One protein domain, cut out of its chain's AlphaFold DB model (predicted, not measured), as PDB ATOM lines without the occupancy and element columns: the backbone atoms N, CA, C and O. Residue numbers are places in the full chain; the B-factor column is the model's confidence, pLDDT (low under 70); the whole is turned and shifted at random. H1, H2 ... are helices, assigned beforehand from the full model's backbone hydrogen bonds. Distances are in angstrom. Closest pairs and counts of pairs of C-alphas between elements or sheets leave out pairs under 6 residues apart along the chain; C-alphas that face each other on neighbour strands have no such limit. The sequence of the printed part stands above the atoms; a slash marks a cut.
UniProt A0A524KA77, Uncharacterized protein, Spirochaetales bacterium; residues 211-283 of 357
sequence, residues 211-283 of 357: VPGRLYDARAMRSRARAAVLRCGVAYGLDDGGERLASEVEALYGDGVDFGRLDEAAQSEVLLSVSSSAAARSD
ATOM      1  N   VAL A 211     108.561 107.868 110.439       98.62
ATOM      2  CA  VAL A 211     108.387 106.899 111.527       98.62
ATOM      3  C   VAL A 211     107.868 107.607 112.780       98.62
ATOM      4  O   VAL A 211     108.573 108.457 113.332       98.62
ATOM      5  N   PRO A 212     106.678 107.246 113.291       97.81
ATOM      6  CA  PRO A 212     106.220 107.706 114.594       97.81
ATOM      7  C   PRO A 212     107.220 107.341 115.702       97.81
ATOM      8  O   PRO A 212     107.626 106.186 115.842       97.81
ATOM      9  N   GLY A 213     107.578 108.310 116.543       94.25
ATOM     10  CA  GLY A 213     108.659 108.214 117.534       94.25
ATOM     11  C   GLY A 213     108.437 107.176 118.638       94.25
ATOM     12  O   GLY A 213     109.353 106.884 119.398       94.25
ATOM     13  N   ARG A 214     107.230 106.606 118.729       95.00
ATOM     14  CA  ARG A 214     106.882 105.507 119.647       95.00
ATOM     15  C   ARG A 214     107.246 104.114 119.124       95.00
ATOM     16  O   ARG A 214     107.138 103.157 119.880       95.00
ATOM     17  N   LEU A 215     107.597 103.985 117.841       97.81
ATOM     18  CA  LEU A 215     107.844 102.687 117.196       97.81
ATOM     19  C   LEU A 215     109.299 102.213 117.296       97.81
ATOM     20  O   LEU A 215     109.611 101.117 116.841       97.81
ATOM     21  N   TYR A 216     110.180 103.030 117.873       98.00
ATOM     22  CA  TYR A 216     111.585 102.712 118.099       98.00
ATOM     23  C   TYR A 216     112.108 103.459 119.333       98.00
ATOM     24  O   TYR A 216     111.536 104.468 119.755       98.00
ATOM     25  N   ASP A 217     113.209 102.992 119.913       98.06
ATOM     26  CA  ASP A 217     113.881 103.684 121.012       98.06
ATOM     27  C   ASP A 217     114.706 104.863 120.471       98.06
ATOM     28  O   ASP A 217     115.893 104.749 120.138       98.06
ATOM     29  N   ALA A 218     114.073 106.036 120.409       97.50
ATOM     30  CA  ALA A 218     114.712 107.265 119.950       97.50
ATOM     31  C   ALA A 218     115.941 107.658 120.783       97.50
ATOM     32  O   ALA A 218     116.902 108.210 120.243       97.50
ATOM     33  N   ARG A 219     115.960 107.357 122.088       97.50
ATOM     34  CA  ARG A 219     117.106 107.671 122.949       97.50
ATOM     35  C   ARG A 219     118.297 106.786 122.597       97.50
ATOM     36  O   ARG A 219     119.412 107.296 122.462       97.50
ATOM     37  N   ALA A 220     118.069 105.485 122.439       98.00
ATOM     38  CA  ALA A 220     119.115 104.554 122.038       98.00
ATOM     39  C   ALA A 220     119.626 104.866 120.622       98.00
ATOM     40  O   ALA A 220     120.839 104.882 120.407       98.00
ATOM     41  N   MET A 221     118.731 105.199 119.685       97.69
ATOM     42  CA  MET A 221     119.098 105.592 118.322       97.69
ATOM     43  C   MET A 221     119.989 106.841 118.302       97.69
ATOM     44  O   MET A 221     121.066 106.807 117.703       97.69
ATOM     45  N   ARG A 222     119.613 107.911 119.022       97.81
ATOM     46  CA  ARG A 222     120.444 109.126 119.165       97.81
ATOM     47  C   ARG A 222     121.838 108.800 119.685       97.81
ATOM     48  O   ARG A 222     122.829 109.242 119.115       97.81
ATOM     49  N   SER A 223     121.924 107.974 120.729       97.69
ATOM     50  CA  SER A 223     123.208 107.575 121.314       97.69
ATOM     51  C   SER A 223     124.097 106.819 120.317       97.69
ATOM     52  O   SER A 223     125.292 107.111 120.217       97.69
ATOM     53  N   ARG A 224     123.527 105.889 119.536       97.44
ATOM     54  CA  ARG A 224     124.270 105.140 118.507       97.44
ATOM     55  C   ARG A 224     124.708 106.034 117.347       97.44
ATOM     56  O   ARG A 224     125.862 105.932 116.924       97.44
ATOM     57  N   ALA A 225     123.839 106.932 116.883       96.88
ATOM     58  CA  ALA A 225     124.165 107.891 115.832       96.88
ATOM     59  C   ALA A 225     125.280 108.848 116.266       96.88
ATOM     60  O   ALA A 225     126.283 108.961 115.562       96.88
ATOM     61  N   ARG A 226     125.178 109.433 117.470       96.94
ATOM     62  CA  ARG A 226     126.239 110.255 118.072       96.94
ATOM     63  C   ARG A 226     127.575 109.527 118.053       96.94
ATOM     64  O   ARG A 226     128.569 110.045 117.553       96.94
ATOM     65  N   ALA A 227     127.598 108.297 118.563       95.69
ATOM     66  CA  ALA A 227     128.818 107.505 118.623       95.69
ATOM     67  C   ALA A 227     129.398 107.223 117.224       95.69
ATOM     68  O   ALA A 227     130.617 107.207 117.062       95.69
ATOM     69  N   ALA A 228     128.552 106.998 116.214       94.69
ATOM     70  CA  ALA A 228     128.991 106.817 114.832       94.69
ATOM     71  C   ALA A 228     129.598 108.097 114.244       94.69
ATOM     72  O   ALA A 228     130.685 108.033 113.668       94.69
ATOM     73  N   VAL A 229     128.953 109.248 114.446       95.25
ATOM     74  CA  VAL A 229     129.445 110.546 113.970       95.25
ATOM     75  C   VAL A 229     130.765 110.913 114.633       95.25
ATOM     76  O   VAL A 229     131.703 111.262 113.927       95.25
ATOM     77  N   LEU A 230     130.894 110.755 115.954       94.75
ATOM     78  CA  LEU A 230     132.146 111.048 116.659       94.75
ATOM     79  C   LEU A 230     133.301 110.160 116.165       94.75
ATOM     80  O   LEU A 230     134.407 110.651 115.951       94.75
ATOM     81  N   ARG A 231     133.050 108.867 115.898       92.56
ATOM     82  CA  ARG A 231     134.059 107.986 115.274       92.56
ATOM     83  C   ARG A 231     134.451 108.454 113.873       92.56
ATOM     84  O   ARG A 231     135.633 108.408 113.535       92.56
ATOM     85  N   CYS A 232     133.482 108.891 113.067       92.56
ATOM     86  CA  CYS A 232     133.756 109.466 111.752       92.56
ATOM     87  C   CYS A 232     134.575 110.754 111.884       92.56
ATOM     88  O   CYS A 232     135.580 110.892 111.198       92.56
ATOM     89  N   GLY A 233     134.212 111.642 112.812       92.69
ATOM     90  CA  GLY A 233     134.924 112.888 113.086       92.69
ATOM     91  C   GLY A 233     136.399 112.658 113.401       92.69
ATOM     92  O   GLY A 233     137.254 113.242 112.740       92.69
ATOM     93  N   VAL A 234     136.709 111.710 114.292       91.62
ATOM     94  CA  VAL A 234     138.100 111.321 114.592       91.62
ATOM     95  C   VAL A 234     138.834 110.834 113.340       91.62
ATOM     96  O   VAL A 234     139.967 111.236 113.088       91.62
ATOM     97  N   ALA A 235     138.203 109.980 112.530       90.75
ATOM     98  CA  ALA A 235     138.822 109.463 111.309       90.75
ATOM     99  C   ALA A 235     139.032 110.548 110.239       90.75
ATOM    100  O   ALA A 235     140.003 110.489 109.477       90.75
ATOM    101  N   TYR A 236     138.148 111.544 110.202       91.94
ATOM    102  CA  TYR A 236     138.239 112.682 109.302       91.94
ATOM    103  C   TYR A 236     139.190 113.784 109.787       91.94
ATOM    104  O   TYR A 236     139.570 114.639 108.987       91.94
ATOM    105  N   GLY A 237     139.631 113.733 111.049       90.62
ATOM    106  CA  GLY A 237     140.424 114.794 111.671       90.62
ATOM    107  C   GLY A 237     139.593 116.040 111.976       90.62
ATOM    108  O   GLY A 237     140.104 117.151 111.895       90.62
ATOM    109  N   LEU A 238     138.301 115.859 112.261       88.06
ATOM    110  CA  LEU A 238     137.438 116.918 112.765       88.06
ATOM    111  C   LEU A 238     137.664 117.030 114.273       88.06
ATOM    112  O   LEU A 238     137.242 116.135 115.005       88.06
ATOM    113  N   ASP A 239     138.322 118.107 114.705       79.19
ATOM    114  CA  ASP A 239     138.505 118.459 116.119       79.19
ATOM    115  C   ASP A 239     137.134 118.815 116.755       79.19
ATOM    116  O   ASP A 239     136.205 118.005 116.779       79.19
ATOM    117  N   ASP A 240     136.927 120.060 117.193       80.44
ATOM    118  CA  ASP A 240     135.659 120.519 117.791       80.44
ATOM    119  C   ASP A 240     134.449 120.413 116.832       80.44
ATOM    120  O   ASP A 240     133.289 120.411 117.252       80.44
ATOM    121  N   GLY A 241     134.700 120.291 115.523       85.12
ATOM    122  CA  GLY A 241     133.662 120.129 114.501       85.12
ATOM    123  C   GLY A 241     132.873 118.821 114.616       85.12
ATOM    124  O   GLY A 241     131.697 118.791 114.248       85.12
ATOM    125  N   GLY A 242     133.478 117.760 115.166       90.62
ATOM    126  CA  GLY A 242     132.810 116.468 115.336       90.62
ATOM    127  C   GLY A 242     131.642 116.523 116.326       90.62
ATOM    128  O   GLY A 242     130.612 115.890 116.102       90.62
ATOM    129  N   GLU A 243     131.769 117.322 117.384       93.69
ATOM    130  CA  GLU A 243     130.745 117.485 118.425       93.69
ATOM    131  C   GLU A 243     129.516 118.255 117.932       93.69
ATOM    132  O   GLU A 243     128.367 117.870 118.190       93.69
ATOM    133  N   ARG A 244     129.750 119.317 117.153       92.62
ATOM    134  CA  ARG A 244     128.672 120.062 116.491       92.62
ATOM    135  C   ARG A 244     127.904 119.156 115.529       92.62
ATOM    136  O   ARG A 244     126.683 119.062 115.635       92.62
ATOM    137  N   LEU A 245     128.619 118.432 114.666       93.94
ATOM    138  CA  LEU A 245     128.020 117.512 113.699       93.94
ATOM    139  C   LEU A 245     127.238 116.383 114.388       93.94
ATOM    140  O   LEU A 245     126.150 116.018 113.951       93.94
ATOM    141  N   ALA A 246     127.754 115.849 115.498       95.25
ATOM    142  CA  ALA A 246     127.055 114.829 116.273       95.25
ATOM    143  C   ALA A 246     125.732 115.356 116.851       95.25
ATOM    144  O   ALA A 246     124.722 114.657 116.805       95.25
ATOM    145  N   SER A 247     125.721 116.603 117.327       94.69
ATOM    146  CA  SER A 247     124.516 117.259 117.851       94.69
ATOM    147  C   SER A 247     123.472 117.521 116.754       94.69
ATOM    148  O   SER A 247     122.282 117.298 116.975       94.69
ATOM    149  N   GLU A 248     123.906 117.935 115.559       95.19
ATOM    150  CA  GLU A 248     123.030 118.088 114.384       95.19
ATOM    151  C   GLU A 248     122.390 116.754 113.975       95.19
ATOM    152  O   GLU A 248     121.188 116.688 113.721       95.19
ATOM    153  N   VAL A 249     123.176 115.674 113.958       96.31
ATOM    154  CA  VAL A 249     122.692 114.332 113.612       96.31
ATOM    155  C   VAL A 249     121.729 113.782 114.665       96.31
ATOM    156  O   VAL A 249     120.710 113.190 114.315       96.31
ATOM    157  N   GLU A 250     121.996 113.987 115.956       96.19
ATOM    158  CA  GLU A 250     121.074 113.581 117.024       96.19
ATOM    159  C   GLU A 250     119.686 114.214 116.882       96.19
ATOM    160  O   GLU A 250     118.676 113.551 117.140       96.19
ATOM    161  N   ALA A 251     119.636 115.477 116.449       95.62
ATOM    162  CA  ALA A 251     118.395 116.219 116.276       95.62
ATOM    163  C   ALA A 251     117.479 115.629 115.187       95.62
ATOM    164  O   ALA A 251     116.277 115.888 115.208       95.62
ATOM    165  N   LEU A 252     118.010 114.797 114.281       95.81
ATOM    166  CA  LEU A 252     117.217 114.107 113.255       95.81
ATOM    167  C   LEU A 252     116.292 113.038 113.844       95.81
ATOM    168  O   LEU A 252     115.270 112.705 113.245       95.81
ATOM    169  N   TYR A 253     116.658 112.456 114.987       97.06
ATOM    170  CA  TYR A 253     115.963 111.296 115.537       97.06
ATOM    171  C   TYR A 253     114.877 111.740 116.503       97.06
ATOM    172  O   TYR A 253     115.145 112.101 117.650       97.06
ATOM    173  N   GLY A 254     113.632 111.698 116.053       94.75
ATOM    174  CA  GLY A 254     112.453 112.004 116.850       94.75
ATOM    175  C   GLY A 254     111.192 111.438 116.215       94.75
ATOM    176  O   GLY A 254     111.240 110.450 115.478       94.75
ATOM    177  N   ASP A 255     110.060 112.062 116.516       96.62
ATOM    178  CA  ASP A 255     108.810 111.758 115.828       96.62
ATOM    179  C   ASP A 255     108.901 112.200 114.361       96.62
ATOM    180  O   ASP A 255     109.347 113.311 114.074       96.62
ATOM    181  N   GLY A 256     108.531 111.314 113.438       97.19
ATOM    182  CA  GLY A 256     108.574 111.583 112.001       97.19
ATOM    183  C   GLY A 256     109.954 111.450 111.353       97.19
ATOM    184  O   GLY A 256     110.107 111.858 110.203       97.19
ATOM    185  N   VAL A 257     110.955 110.877 112.039       97.75
ATOM    186  CA  VAL A 257     112.251 110.582 111.402       97.75
ATOM    187  C   VAL A 257     112.049 109.672 110.190       97.75
ATOM    188  O   VAL A 257     111.214 108.772 110.210       97.75
ATOM    189  N   ASP A 258     112.833 109.883 109.140       98.19
ATOM    190  CA  ASP A 258     112.831 108.994 107.984       98.19
ATOM    191  C   ASP A 258     113.374 107.599 108.352       98.19
ATOM    192  O   ASP A 258     114.490 107.474 108.865       98.19
ATOM    193  N   PHE A 259     112.619 106.543 108.039       98.62
ATOM    194  CA  PHE A 259     112.987 105.143 108.268       98.62
ATOM    195  C   PHE A 259     114.370 104.810 107.693       98.62
ATOM    196  O   PHE A 259     115.174 104.128 108.332       98.62
ATOM    197  N   GLY A 260     114.690 105.354 106.514       97.31
ATOM    198  CA  GLY A 260     115.976 105.145 105.852       97.31
ATOM    199  C   GLY A 260     117.177 105.734 106.602       97.31
ATOM    200  O   GLY A 260     118.316 105.449 106.236       97.31
ATOM    201  N   ARG A 261     116.969 106.554 107.640       97.00
ATOM    202  CA  ARG A 261     118.040 107.117 108.488       97.00
ATOM    203  C   ARG A 261     118.301 106.320 109.756       97.00
ATOM    204  O   ARG A 261     119.346 106.525 110.384       97.00
ATOM    205  N   LEU A 262     117.363 105.461 110.144       98.19
ATOM    206  CA  LEU A 262     117.505 104.558 111.280       98.19
ATOM    207  C   LEU A 262     118.604 103.532 110.992       98.19
ATOM    208  O   LEU A 262     118.830 103.161 109.842       98.19
ATOM    209  N   ASP A 263     119.293 103.075 112.035       97.75
ATOM    210  CA  ASP A 263     120.179 101.920 111.908       97.75
ATOM    211  C   ASP A 263     119.392 100.606 111.924       97.75
ATOM    212  O   ASP A 263     118.184 100.576 112.169       97.75
ATOM    213  N   GLU A 264     120.078  99.494 111.668       98.06
ATOM    214  CA  GLU A 264     119.425  98.193 111.523       98.06
ATOM    215  C   GLU A 264     118.686  97.738 112.796       98.06
ATOM    216  O   GLU A 264     117.679  97.031 112.709       98.06
ATOM    217  N   ALA A 265     119.135  98.179 113.977       97.75
ATOM    218  CA  ALA A 265     118.469  97.884 115.243       97.75
ATOM    219  C   ALA A 265     117.138  98.643 115.368       97.75
ATOM    220  O   ALA A 265     116.102  98.014 115.577       97.75
ATOM    221  N   ALA A 266     117.141  99.963 115.162       98.44
ATOM    222  CA  ALA A 266     115.917 100.764 115.230       98.44
ATOM    223  C   ALA A 266     114.928 100.407 114.105       98.44
ATOM    224  O   ALA A 266     113.727 100.323 114.344       98.44
ATOM    225  N   GLN A 267     115.409 100.107 112.894       98.75
ATOM    226  CA  GLN A 267     114.552  99.591 111.820       98.75
ATOM    227  C   GLN A 267     113.874  98.267 112.212       98.75
ATOM    228  O   GLN A 267     112.687  98.078 111.944       98.75
ATOM    229  N   SER A 268     114.595  97.363 112.886       98.69
ATOM    230  CA  SER A 268     114.025  96.104 113.382       98.69
ATOM    231  C   SER A 268     112.934  96.331 114.436       98.69
ATOM    232  O   SER A 268     111.920  95.634 114.414       98.69
ATOM    233  N   GLU A 269     113.103  97.308 115.335       98.62
ATOM    234  CA  GLU A 269     112.088  97.697 116.331       98.62
ATOM    235  C   GLU A 269     110.786  98.166 115.661       98.62
ATOM    236  O   GLU A 269     109.697  97.706 116.024       98.62
ATOM    237  N   VAL A 270     110.903  99.003 114.622       98.75
ATOM    238  CA  VAL A 270     109.751  99.472 113.837       98.75
ATOM    239  C   VAL A 270     109.063  98.303 113.137       98.75
ATOM    240  O   VAL A 270     107.847  98.151 113.249       98.75
ATOM    241  N   LEU A 271     109.823  97.445 112.450       98.81
ATOM    242  CA  LEU A 271     109.292  96.283 111.727       98.81
ATOM    243  C   LEU A 271     108.534  95.323 112.649       98.81
ATOM    244  O   LEU A 271     107.441  94.866 112.308       98.81
ATOM    245  N   LEU A 272     109.090  95.045 113.830       98.50
ATOM    246  CA  LEU A 272     108.437  94.226 114.847       98.50
ATOM    247  C   LEU A 272     107.129  94.870 115.314       98.50
ATOM    248  O   LEU A 272     106.101  94.198 115.332       98.50
ATOM    249  N   SER A 273     107.154  96.169 115.621       97.94
ATOM    250  CA  SER A 273     105.979  96.911 116.089       97.94
ATOM    251  C   SER A 273     104.851  96.914 115.055       97.94
ATOM    252  O   SER A 273     103.706  96.608 115.391       97.94
ATOM    253  N   VAL A 274     105.177  97.207 113.791       97.62
ATOM    254  CA  VAL A 274     104.225  97.241 112.668       97.62
ATOM    255  C   VAL A 274     103.635  95.861 112.385       97.62
ATOM    256  O   VAL A 274     102.449  95.754 112.082       97.62
ATOM    257  N   SER A 275     104.438  94.800 112.500       96.69
ATOM    258  CA  SER A 275     103.976  93.428 112.274       96.69
ATOM    259  C   SER A 275     103.082  92.911 113.409       96.69
ATOM    260  O   SER A 275     102.131  92.177 113.145       96.69
ATOM    261  N   SER A 276     103.334  93.303 114.666       95.50
ATOM    262  CA  SER A 276     102.597  92.779 115.827       95.50
ATOM    263  C   SER A 276     101.407  93.625 116.292       95.50
ATOM    264  O   SER A 276     100.662  93.181 117.165       95.50
ATOM    265  N   SER A 277     101.230  94.850 115.784       97.25
ATOM    266  CA  SER A 277     100.200  95.780 116.266       97.25
ATOM    267  C   SER A 277      99.468  96.476 115.122       97.25
ATOM    268  O   SER A 277     100.040  97.282 114.390       97.25
ATOM    269  N   ALA A 278      98.158  96.230 115.023       96.62
ATOM    270  CA  ALA A 278      97.288  96.921 114.072       96.62
ATOM    271  C   ALA A 278      97.280  98.445 114.291       96.62
ATOM    272  O   ALA A 278      97.229  99.199 113.324       96.62
ATOM    273  N   ALA A 279      97.396  98.897 115.546       97.50
ATOM    274  CA  ALA A 279      97.519 100.317 115.863       97.50
ATOM    275  C   ALA A 279      98.832 100.895 115.313       97.50
ATOM    276  O   ALA A 279      98.796 101.896 114.613       97.50
ATOM    277  N   ALA A 280      99.968 100.218 115.523       97.62
ATOM    278  CA  ALA A 280     101.256 100.661 114.978       97.62
ATOM    279  C   ALA A 280     101.264 100.679 113.441       97.62
ATOM    280  O   ALA A 280     101.810 101.596 112.831       97.62
ATOM    281  N   ARG A 281     100.630  99.687 112.802       97.62
ATOM    282  CA  ARG A 281     100.442  99.674 111.346       97.62
ATOM    283  C   ARG A 281      99.594 100.860 110.879       97.62
ATOM    284  O   ARG A 281      99.997 101.540 109.944       97.62
ATOM    285  N   SER A 282      98.466 101.119 111.543       97.19
ATOM    286  CA  SER A 282      97.597 102.264 111.243       97.19
ATOM    287  C   SER A 282      98.310 103.598 111.452       97.19
ATOM    288  O   SER A 282      98.089 104.536 110.695       97.19
ATOM    289  N   ASP A 283      99.170 103.690 112.463       96.56
ATOM    290  CA  ASP A 283      99.973 104.880 112.723       96.56
ATOM    291  C   ASP A 283     100.949 105.144 111.573       96.56
ATOM    292  O   ASP A 283     101.060 106.278 111.110       96.56
TER     293      ASP A 283
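Overview. This is residues 211 to 283 of the 357 residues of an uncharacterized protein of Spirochaetales bacterium (UniProt A0A524KA77). A rod of helices in two halves: H1 and H2 make a long helical hairpin in one half, and H3 runs out through the other half to its end, where the short H4 turns off at a corner. The stretch of residues 251 to 263, with no named element, lies in the middle and joins the halves. The printed part has 73 residues with four named helices, H1, H2, H3 and H4 along the chain, and no named strand; its class is all helix. It is loose, with a radius of gyration of the C-alphas of 14.1 A, and spans 47 by 17 by 17 A.

Along the chain. Find C-alpha 218 at (114.712, 107.265, 119.950); from there H1, residues 218 to 236, runs 26.4 A to C-alpha 236 at (138.239, 112.682, 109.302). Next come H2, residues 241 to 250, 14.4 A long, and H3, residues 264 to 276, 18.2 A long. H4, residues 278 to 283, ends at C-alpha 283, (99.973, 104.880, 112.723).

Arrangement. Look first at the hairpin: H1 and H2 touch, closest at the C-alphas of Gly 233 and Gly 242, 4.7 A apart. They run opposite ways at a shallow tilt of 25 degrees. H1 and H3 are close but not clearly touching, with the closest C-alphas, of Met 221 and Ala 266, 6.6 A apart. H3, with residues 273 to 275 alone, and H4 touch only at the corner; the closest C-alphas, of Val 274 and Arg 281, are 4.7 A apart. H2 is apart from H3 and H4. In H1, H2, H3 and H4 every O i to N i+4 pair is within hydrogen-bond range.

Size, cuts and confidence. The two C-alphas farthest apart, of Gly 237 and Ala 278, are 46.8 A from each other. The printed part has no cut. The link from H2 to H3 is long; those from H1 to H2 and H3 to H4 are tight. No printed residue is under 70 in pLDDT.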